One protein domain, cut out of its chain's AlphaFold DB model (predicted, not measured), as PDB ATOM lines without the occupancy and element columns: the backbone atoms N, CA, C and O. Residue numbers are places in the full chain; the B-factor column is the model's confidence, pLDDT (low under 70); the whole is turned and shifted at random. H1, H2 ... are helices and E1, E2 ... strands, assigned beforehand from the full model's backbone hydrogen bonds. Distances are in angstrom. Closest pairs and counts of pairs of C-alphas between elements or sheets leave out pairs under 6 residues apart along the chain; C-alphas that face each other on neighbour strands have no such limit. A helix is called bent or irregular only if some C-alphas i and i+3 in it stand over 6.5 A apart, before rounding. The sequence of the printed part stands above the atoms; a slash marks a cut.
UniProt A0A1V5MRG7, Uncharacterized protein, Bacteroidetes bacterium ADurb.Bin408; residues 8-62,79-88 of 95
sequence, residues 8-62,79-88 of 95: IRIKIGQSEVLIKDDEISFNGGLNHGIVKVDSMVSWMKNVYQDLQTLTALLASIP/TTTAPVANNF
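This is residues 8 to 62 and 79 to 88 of the 95 residues of an uncharacterized protein of Bacteroidetes bacterium ADurb.Bin408 (UniProt A0A1V5MRG7). A small three-stranded sheet sits at one end and a single long helix, H1, reaches away from it, joined by a loop, so that sheet and helix stand one after the other along the longest axis with the strands running across that axis. A separate stretch, residues 79 to 88, runs alongside the first part of H1, and residues 53 to 62 stick out free at the far end. The printed part has 65 residues, with E1, E2, E3 and H1 in that order along the chain; the sheet's order is E1, E2, E3, all antiparallel, and the class is mixed, helices and strands. The whole is extended, with a radius of gyration of the C-alphas of 19.3 A and spans of 64 by 24 by 16 A.

Find C-alpha 8 at (-16.081, 9.163, 23.698), where strand E1, residues 8 to 12, begins; it runs 13.4 A to C-alpha 12. Next comes E2, residues 15 to 20, the longest strand at 16.5 A. Then look at E3, residues 23 to 26, which runs 9.9 A. Move on to C-alpha 37 at (0.066, -5.441, 36.903); from there helix H1, residues 37 to 60, runs 34.6 A to C-alpha 60 at (18.586, -33.192, 46.191). Residues 79 to 88 hold no named helix and no named strand.

Begin with the sheet, a meander, each strand the antiparallel neighbour of the one before, in which E2 is the inner strand and E1 and E3 are the edge strands. E1 and E2 form a hairpin with a tight link, their directions 176 degrees apart; look for N 10 and O 17, within hydrogen-bond range at 2.8 A, and N 8 and O 19 at 2.9 A. The C-alphas of Lys 11 and Glu 16, which face each other, are 4.4 A apart. E2 and E3 form a second hairpin with a tight link, at 171 degrees; there N 25 and O 18 are 2.8 A apart, and N 18 and O 25 are 2.9 A apart. H1 is not on the sheet, with 0 pairs of C-alphas within 10 A, and it is apart from E1 and from E2. In H1, which is not bent, every O i to N i+4 pair is within hydrogen-bond range.

The two C-alphas farthest apart are those of Ile 8 and Pro 62, at 64.2 A. Residues 53 to 62, of which 53 to 60 belong to H1, stand free; without them the body spans 47 by 24 by 15 A. Residues 63 to 78 are not printed, and C-alphas 62 and 79 are 24.5 A apart across this cut. No link between named elements is long; the 10 residues from E3 to H1 make a short link. The mean pLDDT of the printed part is 81.9, and the model's confidence is low, under 70, at residues 28 to 35.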
ATOM      1  N   ILE A   8     -16.842   8.043  23.128       87.06
ATOM      2  CA  ILE A   8     -16.081   9.163  23.698       87.06
ATOM      3  C   ILE A   8     -14.626   9.024  23.258       87.06
ATOM      4  O   ILE A   8     -14.008   7.990  23.485       87.06
ATOM      5  N   ARG A   9     -14.063  10.066  22.636       88.69
ATOM      6  CA  ARG A   9     -12.648  10.115  22.240       88.69
ATOM      7  C   ARG A   9     -11.962  11.307  22.897       88.69
ATOM      8  O   ARG A   9     -12.359  12.446  22.668       88.69
ATOM      9  N   ILE A  10     -10.907  11.043  23.656       88.81
ATOM     10  CA  ILE A  10     -10.061  12.048  24.302       88.81
ATOM     11  C   ILE A  10      -8.673  11.954  23.673       88.81
ATOM     12  O   ILE A  10      -8.051  10.900  23.729       88.81
ATOM     13  N   LYS A  11      -8.169  13.045  23.086       88.25
ATOM     14  CA  LYS A  11      -6.817  13.108  22.512       88.25
ATOM     15  C   LYS A  11      -6.015  14.221  23.176       88.25
ATOM     16  O   LYS A  11      -6.430  15.376  23.144       88.25
ATOM     17  N   ILE A  12      -4.868  13.876  23.755       81.94
ATOM     18  CA  ILE A  12      -3.948  14.811  24.414       81.94
ATOM     19  C   ILE A  12      -2.544  14.550  23.865       81.94
ATOM     20  O   ILE A  12      -1.923  13.530  24.160       81.94
ATOM     21  N   GLY A  13      -2.044  15.463  23.031       83.81
ATOM     22  CA  GLY A  13      -0.770  15.276  22.334       83.81
ATOM     23  C   GLY A  13      -0.777  14.017  21.457       83.81
ATOM     24  O   GLY A  13      -1.606  13.888  20.555       83.81
ATOM     25  N   GLN A  14       0.155  13.100  21.729       77.00
ATOM     26  CA  GLN A  14       0.276  11.803  21.045       77.00
ATOM     27  C   GLN A  14      -0.574  10.694  21.692       77.00
ATOM     28  O   GLN A  14      -0.575   9.571  21.197       77.00
ATOM     29  N   SER A  15      -1.272  10.980  22.796       75.38
ATOM     30  CA  SER A  15      -2.079   9.994  23.516       75.38
ATOM     31  C   SER A  15      -3.561  10.095  23.160       75.38
ATOM     32  O   SER A  15      -4.105  11.196  23.072       75.38
ATOM     33  N   GLU A  16      -4.220   8.951  22.987       83.25
ATOM     34  CA  GLU A  16      -5.660   8.843  22.731       83.25
ATOM     35  C   GLU A  16      -6.311   7.863  23.715       83.25
ATOM     36  O   GLU A  16      -5.763   6.797  23.981       83.25
ATOM     37  N   VAL A  17      -7.487   8.216  24.235       85.94
ATOM     38  CA  VAL A  17      -8.396   7.325  24.967       85.94
ATOM     39  C   VAL A  17      -9.705   7.261  24.193       85.94
ATOM     40  O   VAL A  17     -10.283   8.303  23.876       85.94
ATOM     41  N   LEU A  18     -10.174   6.059  23.890       85.69
ATOM     42  CA  LEU A  18     -11.445   5.818  23.218       85.69
ATOM     43  C   LEU A  18     -12.304   4.894  24.083       85.69
ATOM     44  O   LEU A  18     -11.883   3.787  24.405       85.69
ATOM     45  N   ILE A  19     -13.502   5.364  24.423       87.62
ATOM     46  CA  ILE A  19     -14.550   4.600  25.101       87.62
ATOM     47  C   ILE A  19     -15.618   4.278  24.061       87.62
ATOM     48  O   ILE A  19     -16.208   5.203  23.488       87.62
ATOM     49  N   LYS A  20     -15.816   2.994  23.772       87.06
ATOM     50  CA  LYS A  20     -16.755   2.502  22.756       87.06
ATOM     51  C   LYS A  20     -17.082   1.041  23.050       87.06
ATOM     52  O   LYS A  20     -16.178   0.322  23.445       87.06
ATOM     53  N   ASP A  21     -18.324   0.616  22.824       86.19
ATOM     54  CA  ASP A  21     -18.731  -0.799  22.912       86.19
ATOM     55  C   ASP A  21     -18.328  -1.471  24.249       86.19
ATOM     56  O   ASP A  21     -17.797  -2.574  24.262       86.19
ATOM     57  N   ASP A  22     -18.525  -0.771  25.377       81.56
ATOM     58  CA  ASP A  22     -18.103  -1.184  26.734       81.56
ATOM     59  C   ASP A  22     -16.585  -1.385  26.937       81.56
ATOM     60  O   ASP A  22     -16.136  -1.879  27.975       81.56
ATOM     61  N   GLU A  23     -15.764  -0.925  25.992       74.31
ATOM     62  CA  GLU A  23     -14.307  -0.989  26.057       74.31
ATOM     63  C   GLU A  23     -13.674   0.391  26.254       74.31
ATOM     64  O   GLU A  23     -14.112   1.401  25.699       74.31
ATOM     65  N   ILE A  24     -12.576   0.423  27.016       79.19
ATOM     66  CA  ILE A  24     -11.671   1.572  27.107       79.19
ATOM     67  C   ILE A  24     -10.362   1.184  26.426       79.19
ATOM     68  O   ILE A  24      -9.614   0.339  26.919       79.19
ATOM     69  N   SER A  25     -10.059   1.830  25.303       76.12
ATOM     70  CA  SER A  25      -8.822   1.624  24.554       76.12
ATOM     71  C   SER A  25      -7.899   2.835  24.673       76.12
ATOM     72  O   SER A  25      -8.323   3.985  24.574       76.12
ATOM     73  N   PHE A  26      -6.611   2.568  24.887       77.06
ATOM     74  CA  PHE A  26      -5.555   3.579  24.921       77.06
ATOM     75  C   PHE A  26      -4.693   3.445  23.661       77.06
ATOM     76  O   PHE A  26      -4.247   2.345  23.329       77.06
ATOM     77  N   ASN A  27      -4.459   4.556  22.955       74.88
ATOM     78  CA  ASN A  27      -3.664   4.649  21.721       74.88
ATOM     79  C   ASN A  27      -4.072   3.622  20.648       74.88
ATOM     80  O   ASN A  27      -3.231   2.924  20.083       74.88
ATOM     81  N   GLY A  28      -5.381   3.493  20.407       66.94
ATOM     82  CA  GLY A  28      -5.929   2.597  19.383       66.94
ATOM     83  C   GLY A  28      -5.723   1.103  19.657       66.94
ATOM     84  O   GLY A  28      -5.804   0.308  18.729       66.94
ATOM     85  N   GLY A  29      -5.397   0.712  20.896       61.44
ATOM     86  CA  GLY A  29      -5.145  -0.689  21.254       61.44
ATOM     87  C   GLY A  29      -3.802  -1.244  20.759       61.44
ATOM     88  O   GLY A  29      -3.470  -2.386  21.069       61.44
ATOM     89  N   LEU A  30      -2.987  -0.434  20.068       57.97
ATOM     90  CA  LEU A  30      -1.687  -0.830  19.503       57.97
ATOM     91  C   LEU A  30      -0.665  -1.270  20.563       57.97
ATOM     92  O   LEU A  30       0.282  -1.980  20.251       57.97
ATOM     93  N   ASN A  31      -0.876  -0.884  21.822       57.28
ATOM     94  CA  ASN A  31      -0.023  -1.264  22.950       57.28
ATOM     95  C   ASN A  31      -0.490  -2.545  23.667       57.28
ATOM     96  O   ASN A  31      -0.085  -2.773  24.802       57.28
ATOM     97  N   HIS A  32      -1.351  -3.364  23.045       54.88
ATOM     98  CA  HIS A  32      -1.880  -4.612  23.623       54.88
ATOM     99  C   HIS A  32      -2.650  -4.434  24.955       54.88
ATOM    100  O   HIS A  32      -2.783  -5.373  25.739       54.88
ATOM    101  N   GLY A  33      -3.204  -3.239  25.193       59.19
ATOM    102  CA  GLY A  33      -3.979  -2.904  26.392       59.19
ATOM    103  C   GLY A  33      -3.133  -2.491  27.603       59.19
ATOM    104  O   GLY A  33      -1.910  -2.398  27.547       59.19
ATOM    105  N   ILE A  34      -3.804  -2.197  28.721       65.19
ATOM    106  CA  ILE A  34      -3.135  -1.959  30.006       65.19
ATOM    107  C   ILE A  34      -2.881  -3.320  30.652       65.19
ATOM    108  O   ILE A  34      -3.813  -4.087  30.895       65.19
ATOM    109  N   VAL A  35      -1.617  -3.628  30.940       66.19
ATOM    110  CA  VAL A  35      -1.259  -4.864  31.642       66.19
ATOM    111  C   VAL A  35      -1.900  -4.868  33.031       66.19
ATOM    112  O   VAL A  35      -1.747  -3.917  33.796       66.19
ATOM    113  N   LYS A  36      -2.576  -5.967  33.392       73.69
ATOM    114  CA  LYS A  36      -3.033  -6.213  34.768       73.69
ATOM    115  C   LYS A  36      -1.813  -6.477  35.650       73.69
ATOM    116  O   LYS A  36      -1.403  -7.627  35.815       73.69
ATOM    117  N   VAL A  37      -1.213  -5.405  36.172       76.69
ATOM    118  CA  VAL A  37       0.066  -5.441  36.903       76.69
ATOM    119  C   VAL A  37       0.045  -6.485  38.016       76.69
ATOM    120  O   VAL A  37       0.972  -7.280  38.104       76.69
ATOM    121  N   ASP A  38      -1.026  -6.561  38.805       78.44
ATOM    122  CA  ASP A  38      -1.115  -7.524  39.909       78.44
ATOM    123  C   ASP A  38      -1.135  -8.980  39.425       78.44
ATOM    124  O   ASP A  38      -0.450  -9.836  39.991       78.44
ATOM    125  N   SER A  39      -1.867  -9.270  38.342       80.38
ATOM    126  CA  SER A  39      -1.888 -10.603  37.727       80.38
ATOM    127  C   SER A  39      -0.524 -10.974  37.144       80.38
ATOM    128  O   SER A  39      -0.070 -12.101  37.333       80.38
ATOM    129  N   MET A  40       0.165 -10.030  36.497       84.06
ATOM    130  CA  MET A  40       1.504 -10.263  35.953       84.06
ATOM    131  C   MET A  40       2.547 -10.459  37.058       84.06
ATOM    132  O   MET A  40       3.347 -11.388  36.983       84.06
ATOM    133  N   VAL A  41       2.521  -9.633  38.108       86.69
ATOM    134  CA  VAL A  41       3.395  -9.791  39.279       86.69
ATOM    135  C   VAL A  41       3.157 -11.149  39.933       86.69
ATOM    136  O   VAL A  41       4.119 -11.825  40.288       86.69
ATOM    137  N   SER A  42       1.899 -11.570  40.069       89.06
ATOM    138  CA  SER A  42       1.558 -12.881  40.631       89.06
ATOM    139  C   SER A  42       2.091 -14.023  39.766       89.06
ATOM    140  O   SER A  42       2.734 -14.931  40.285       89.06
ATOM    141  N   TRP A  43       1.911 -13.947  38.445       90.69
ATOM    142  CA  TRP A  43       2.464 -14.937  37.519       90.69
ATOM    143  C   TRP A  43       3.997 -15.006  37.597       90.69
ATOM    144  O   TRP A  43       4.559 -16.085  37.763       90.69
ATOM    145  N   MET A  44       4.676 -13.857  37.585       92.12
ATOM    146  CA  MET A  44       6.134 -13.799  37.714       92.12
ATOM    147  C   MET A  44       6.626 -14.331  39.065       92.12
ATOM    148  O   MET A  44       7.723 -14.886  39.138       92.12
ATOM    149  N   LYS A  45       5.852 -14.164  40.150       92.88
ATOM    150  CA  LYS A  45       6.193 -14.740  41.461       92.88
ATOM    151  C   LYS A  45       6.182 -16.262  41.405       92.88
ATOM    152  O   LYS A  45       7.102 -16.867  41.945       92.88
ATOM    153  N   ASN A  46       5.202 -16.853  40.724       94.56
ATOM    154  CA  ASN A  46       5.141 -18.302  40.538       94.56
ATOM    155  C   ASN A  46       6.350 -18.793  39.732       94.56
ATOM    156  O   ASN A  46       7.046 -19.694  40.179       94.56
ATOM    157  N   VAL A  47       6.686 -18.120  38.624       94.50
ATOM    158  CA  VAL A  47       7.884 -18.453  37.828       94.50
ATOM    159  C   VAL A  47       9.156 -18.382  38.678       94.50
ATOM    160  O   VAL A  47       9.982 -19.288  38.643       94.50
ATOM    161  N   TYR A  48       9.317 -17.325  39.479       94.62
ATOM    162  CA  TYR A  48      10.443 -17.213  40.406       94.62
ATOM    163  C   TYR A  48      10.476 -18.381  41.410       94.62
ATOM    164  O   TYR A  48      11.531 -18.970  41.630       94.62
ATOM    165  N   GLN A  49       9.332 -18.758  41.988       95.56
ATOM    166  CA  GLN A  49       9.234 -19.880  42.927       95.56
ATOM    167  C   GLN A  49       9.557 -21.231  42.279       95.56
ATOM    168  O   GLN A  49      10.240 -22.049  42.900       95.56
ATOM    169  N   ASP A  50       9.141 -21.451  41.034       96.19
ATOM    170  CA  ASP A  50       9.454 -22.668  40.285       96.19
ATOM    171  C   ASP A  50      10.965 -22.800  40.050       96.19
ATOM    172  O   ASP A  50      11.525 -23.883  40.224       96.19
ATOM    173  N   LEU A  51      11.662 -21.697  39.750       95.06
ATOM    174  CA  LEU A  51      13.125 -21.691  39.598       95.06
ATOM    175  C   LEU A  51      13.851 -22.005  40.915       95.06
ATOM    176  O   LEU A  51      14.827 -22.764  40.925       95.06
ATOM    177  N   GLN A  52      13.365 -21.464  42.035       93.44
ATOM    178  CA  GLN A  52      13.909 -21.793  43.356       93.44
ATOM    179  C   GLN A  52      13.667 -23.268  43.704       93.44
ATOM    180  O   GLN A  52      14.569 -23.946  44.201       93.44
ATOM    181  N   THR A  53      12.480 -23.784  43.385       93.62
ATOM    182  CA  THR A  53      12.120 -25.193  43.591       93.62
ATOM    183  C   THR A  53      12.990 -26.113  42.741       93.62
ATOM    184  O   THR A  53      13.531 -27.089  43.254       93.62
ATOM    185  N   LEU A  54      13.203 -25.778  41.466       91.69
ATOM    186  CA  LEU A  54      14.078 -26.531  40.569       91.69
ATOM    187  C   LEU A  54      15.512 -26.596  41.105       91.69
ATOM    188  O   LEU A  54      16.126 -27.660  41.092       91.69
ATOM    189  N   THR A  55      16.024 -25.480  41.628       89.12
ATOM    190  CA  THR A  55      17.353 -25.429  42.254       89.12
ATOM    191  C   THR A  55      17.456 -26.415  43.421       89.12
ATOM    192  O   THR A  55      18.413 -27.185  43.500       89.12
ATOM    193  N   ALA A  56      16.449 -26.438  44.301       89.00
ATOM    194  CA  ALA A  56      16.408 -27.350  45.441       89.00
ATOM    195  C   ALA A  56      16.292 -28.822  45.010       89.00
ATOM    196  O   ALA A  56      16.999 -29.677  45.543       89.00
ATOM    197  N   LEU A  57      15.446 -29.114  44.017       90.00
ATOM    198  CA  LEU A  57      15.279 -30.465  43.488       90.00
ATOM    199  C   LEU A  57      16.577 -30.982  42.869       90.00
ATOM    200  O   LEU A  57      16.991 -32.089  43.204       90.00
ATOM    201  N   LEU A  58      17.258 -30.175  42.051       85.94
ATOM    202  CA  LEU A  58      18.538 -30.544  41.438       85.94
ATOM    203  C   LEU A  58      19.631 -30.805  42.483       85.94
ATOM    204  O   LEU A  58      20.400 -31.750  42.330       85.94
ATOM    205  N   ALA A  59      19.666 -30.029  43.571       83.25
ATOM    206  CA  ALA A  59      20.592 -30.255  44.683       83.25
ATOM    207  C   ALA A  59      20.279 -31.530  45.490       83.25
ATOM    208  O   ALA A  59      21.167 -32.079  46.138       83.25
ATOM    209  N   SER A  60      19.028 -31.999  45.459       84.38
ATOM    210  CA  SER A  60      18.586 -33.192  46.191       84.38
ATOM    211  C   SER A  60      18.783 -34.509  45.435       84.38
ATOM    212  O   SER A  60      18.581 -35.572  46.023       84.38
ATOM    213  N   ILE A  61      19.156 -34.466  44.148       78.88
ATOM    214  CA  ILE A  61      19.314 -35.677  43.338       78.88
ATOM    215  C   ILE A  61      20.459 -36.520  43.920       78.88
ATOM    216  O   ILE A  61      21.600 -36.052  43.965       78.88
ATOM    217  N   PRO A  62      20.190 -37.767  44.351       73.75
ATOM    218  CA  PRO A  62      21.233 -38.633  44.864       73.75
ATOM    219  C   PRO A  62      22.213 -38.983  43.746       73.75
ATOM    220  O   PRO A  62      21.832 -39.443  42.669       73.75
ATOM    221  N   THR A  79      19.598 -16.484  38.061       90.31
ATOM    222  CA  THR A  79      19.884 -15.055  38.296       90.31
ATOM    223  C   THR A  79      18.613 -14.206  38.346       90.31
ATOM    224  O   THR A  79      18.675 -12.979  38.410       90.31
ATOM    225  N   THR A  80      17.448 -14.847  38.262       87.69
ATOM    226  CA  THR A  80      16.147 -14.182  38.238       87.69
ATOM    227  C   THR A  80      15.874 -13.527  39.586       87.69
ATOM    228  O   THR A  80      15.765 -14.200  40.608       87.69
ATOM    229  N   THR A  81      15.724 -12.207  39.598       87.25
ATOM    230  CA  THR A  81      15.335 -11.462  40.800       87.25
ATOM    231  C   THR A  81      13.845 -11.611  41.079       87.25
ATOM    232  O   THR A  81      13.041 -11.665  40.146       87.25
ATOM    233  N   ALA A  82      13.457 -11.582  42.355       86.44
ATOM    234  CA  ALA A  82      12.050 -11.573  42.733       86.44
ATOM    235  C   ALA A  82      11.313 -10.380  42.080       86.44
ATOM    236  O   ALA A  82      11.785  -9.241  42.163       86.44
ATOM    237  N   PRO A  83      10.160 -10.607  41.433       87.81
ATOM    238  CA  PRO A  83       9.407  -9.540  40.787       87.81
ATOM    239  C   PRO A  83       8.802  -8.590  41.825       87.81
ATOM    240  O   PRO A  83       8.100  -9.011  42.749       87.81
ATOM    241  N   VAL A  84       9.017  -7.290  41.630       81.62
ATOM    242  CA  VAL A  84       8.373  -6.224  42.407       81.62
ATOM    243  C   VAL A  84       7.439  -5.422  41.512       81.62
ATOM    244  O   VAL A  84       7.733  -5.203  40.340       81.62
ATOM    245  N   ALA A  85       6.309  -4.967  42.059       73.00
ATOM    246  CA  ALA A  85       5.277  -4.278  41.283       73.00
ATOM    247  C   ALA A  85       5.809  -3.048  40.535       73.00
ATOM    248  O   ALA A  85       5.381  -2.772  39.419       73.00
ATOM    249  N   ASN A  86       6.788  -2.350  41.111       74.38
ATOM    250  CA  ASN A  86       7.390  -1.166  40.503       74.38
ATOM    251  C   ASN A  86       8.172  -1.471  39.216       74.38
ATOM    252  O   ASN A  86       8.301  -0.583  38.387       74.38
ATOM    253  N   ASN A  87       8.616  -2.715  38.991       73.69
ATOM    254  CA  ASN A  87       9.257  -3.103  37.726       73.69
ATOM    255  C   ASN A  87       8.270  -3.123  36.547       73.69
ATOM    256  O   ASN A  87       8.678  -3.228  35.395       73.69
ATOM    257  N   PHE A  88       6.974  -3.067  36.844       72.44
ATOM    258  CA  PHE A  88       5.893  -3.261  35.888       72.44
ATOM    259  C   PHE A  88       4.912  -2.088  35.845       72.44
ATOM    260  O   PHE A  88       3.989  -2.084  35.031       72.44
TER     261      PHE A  88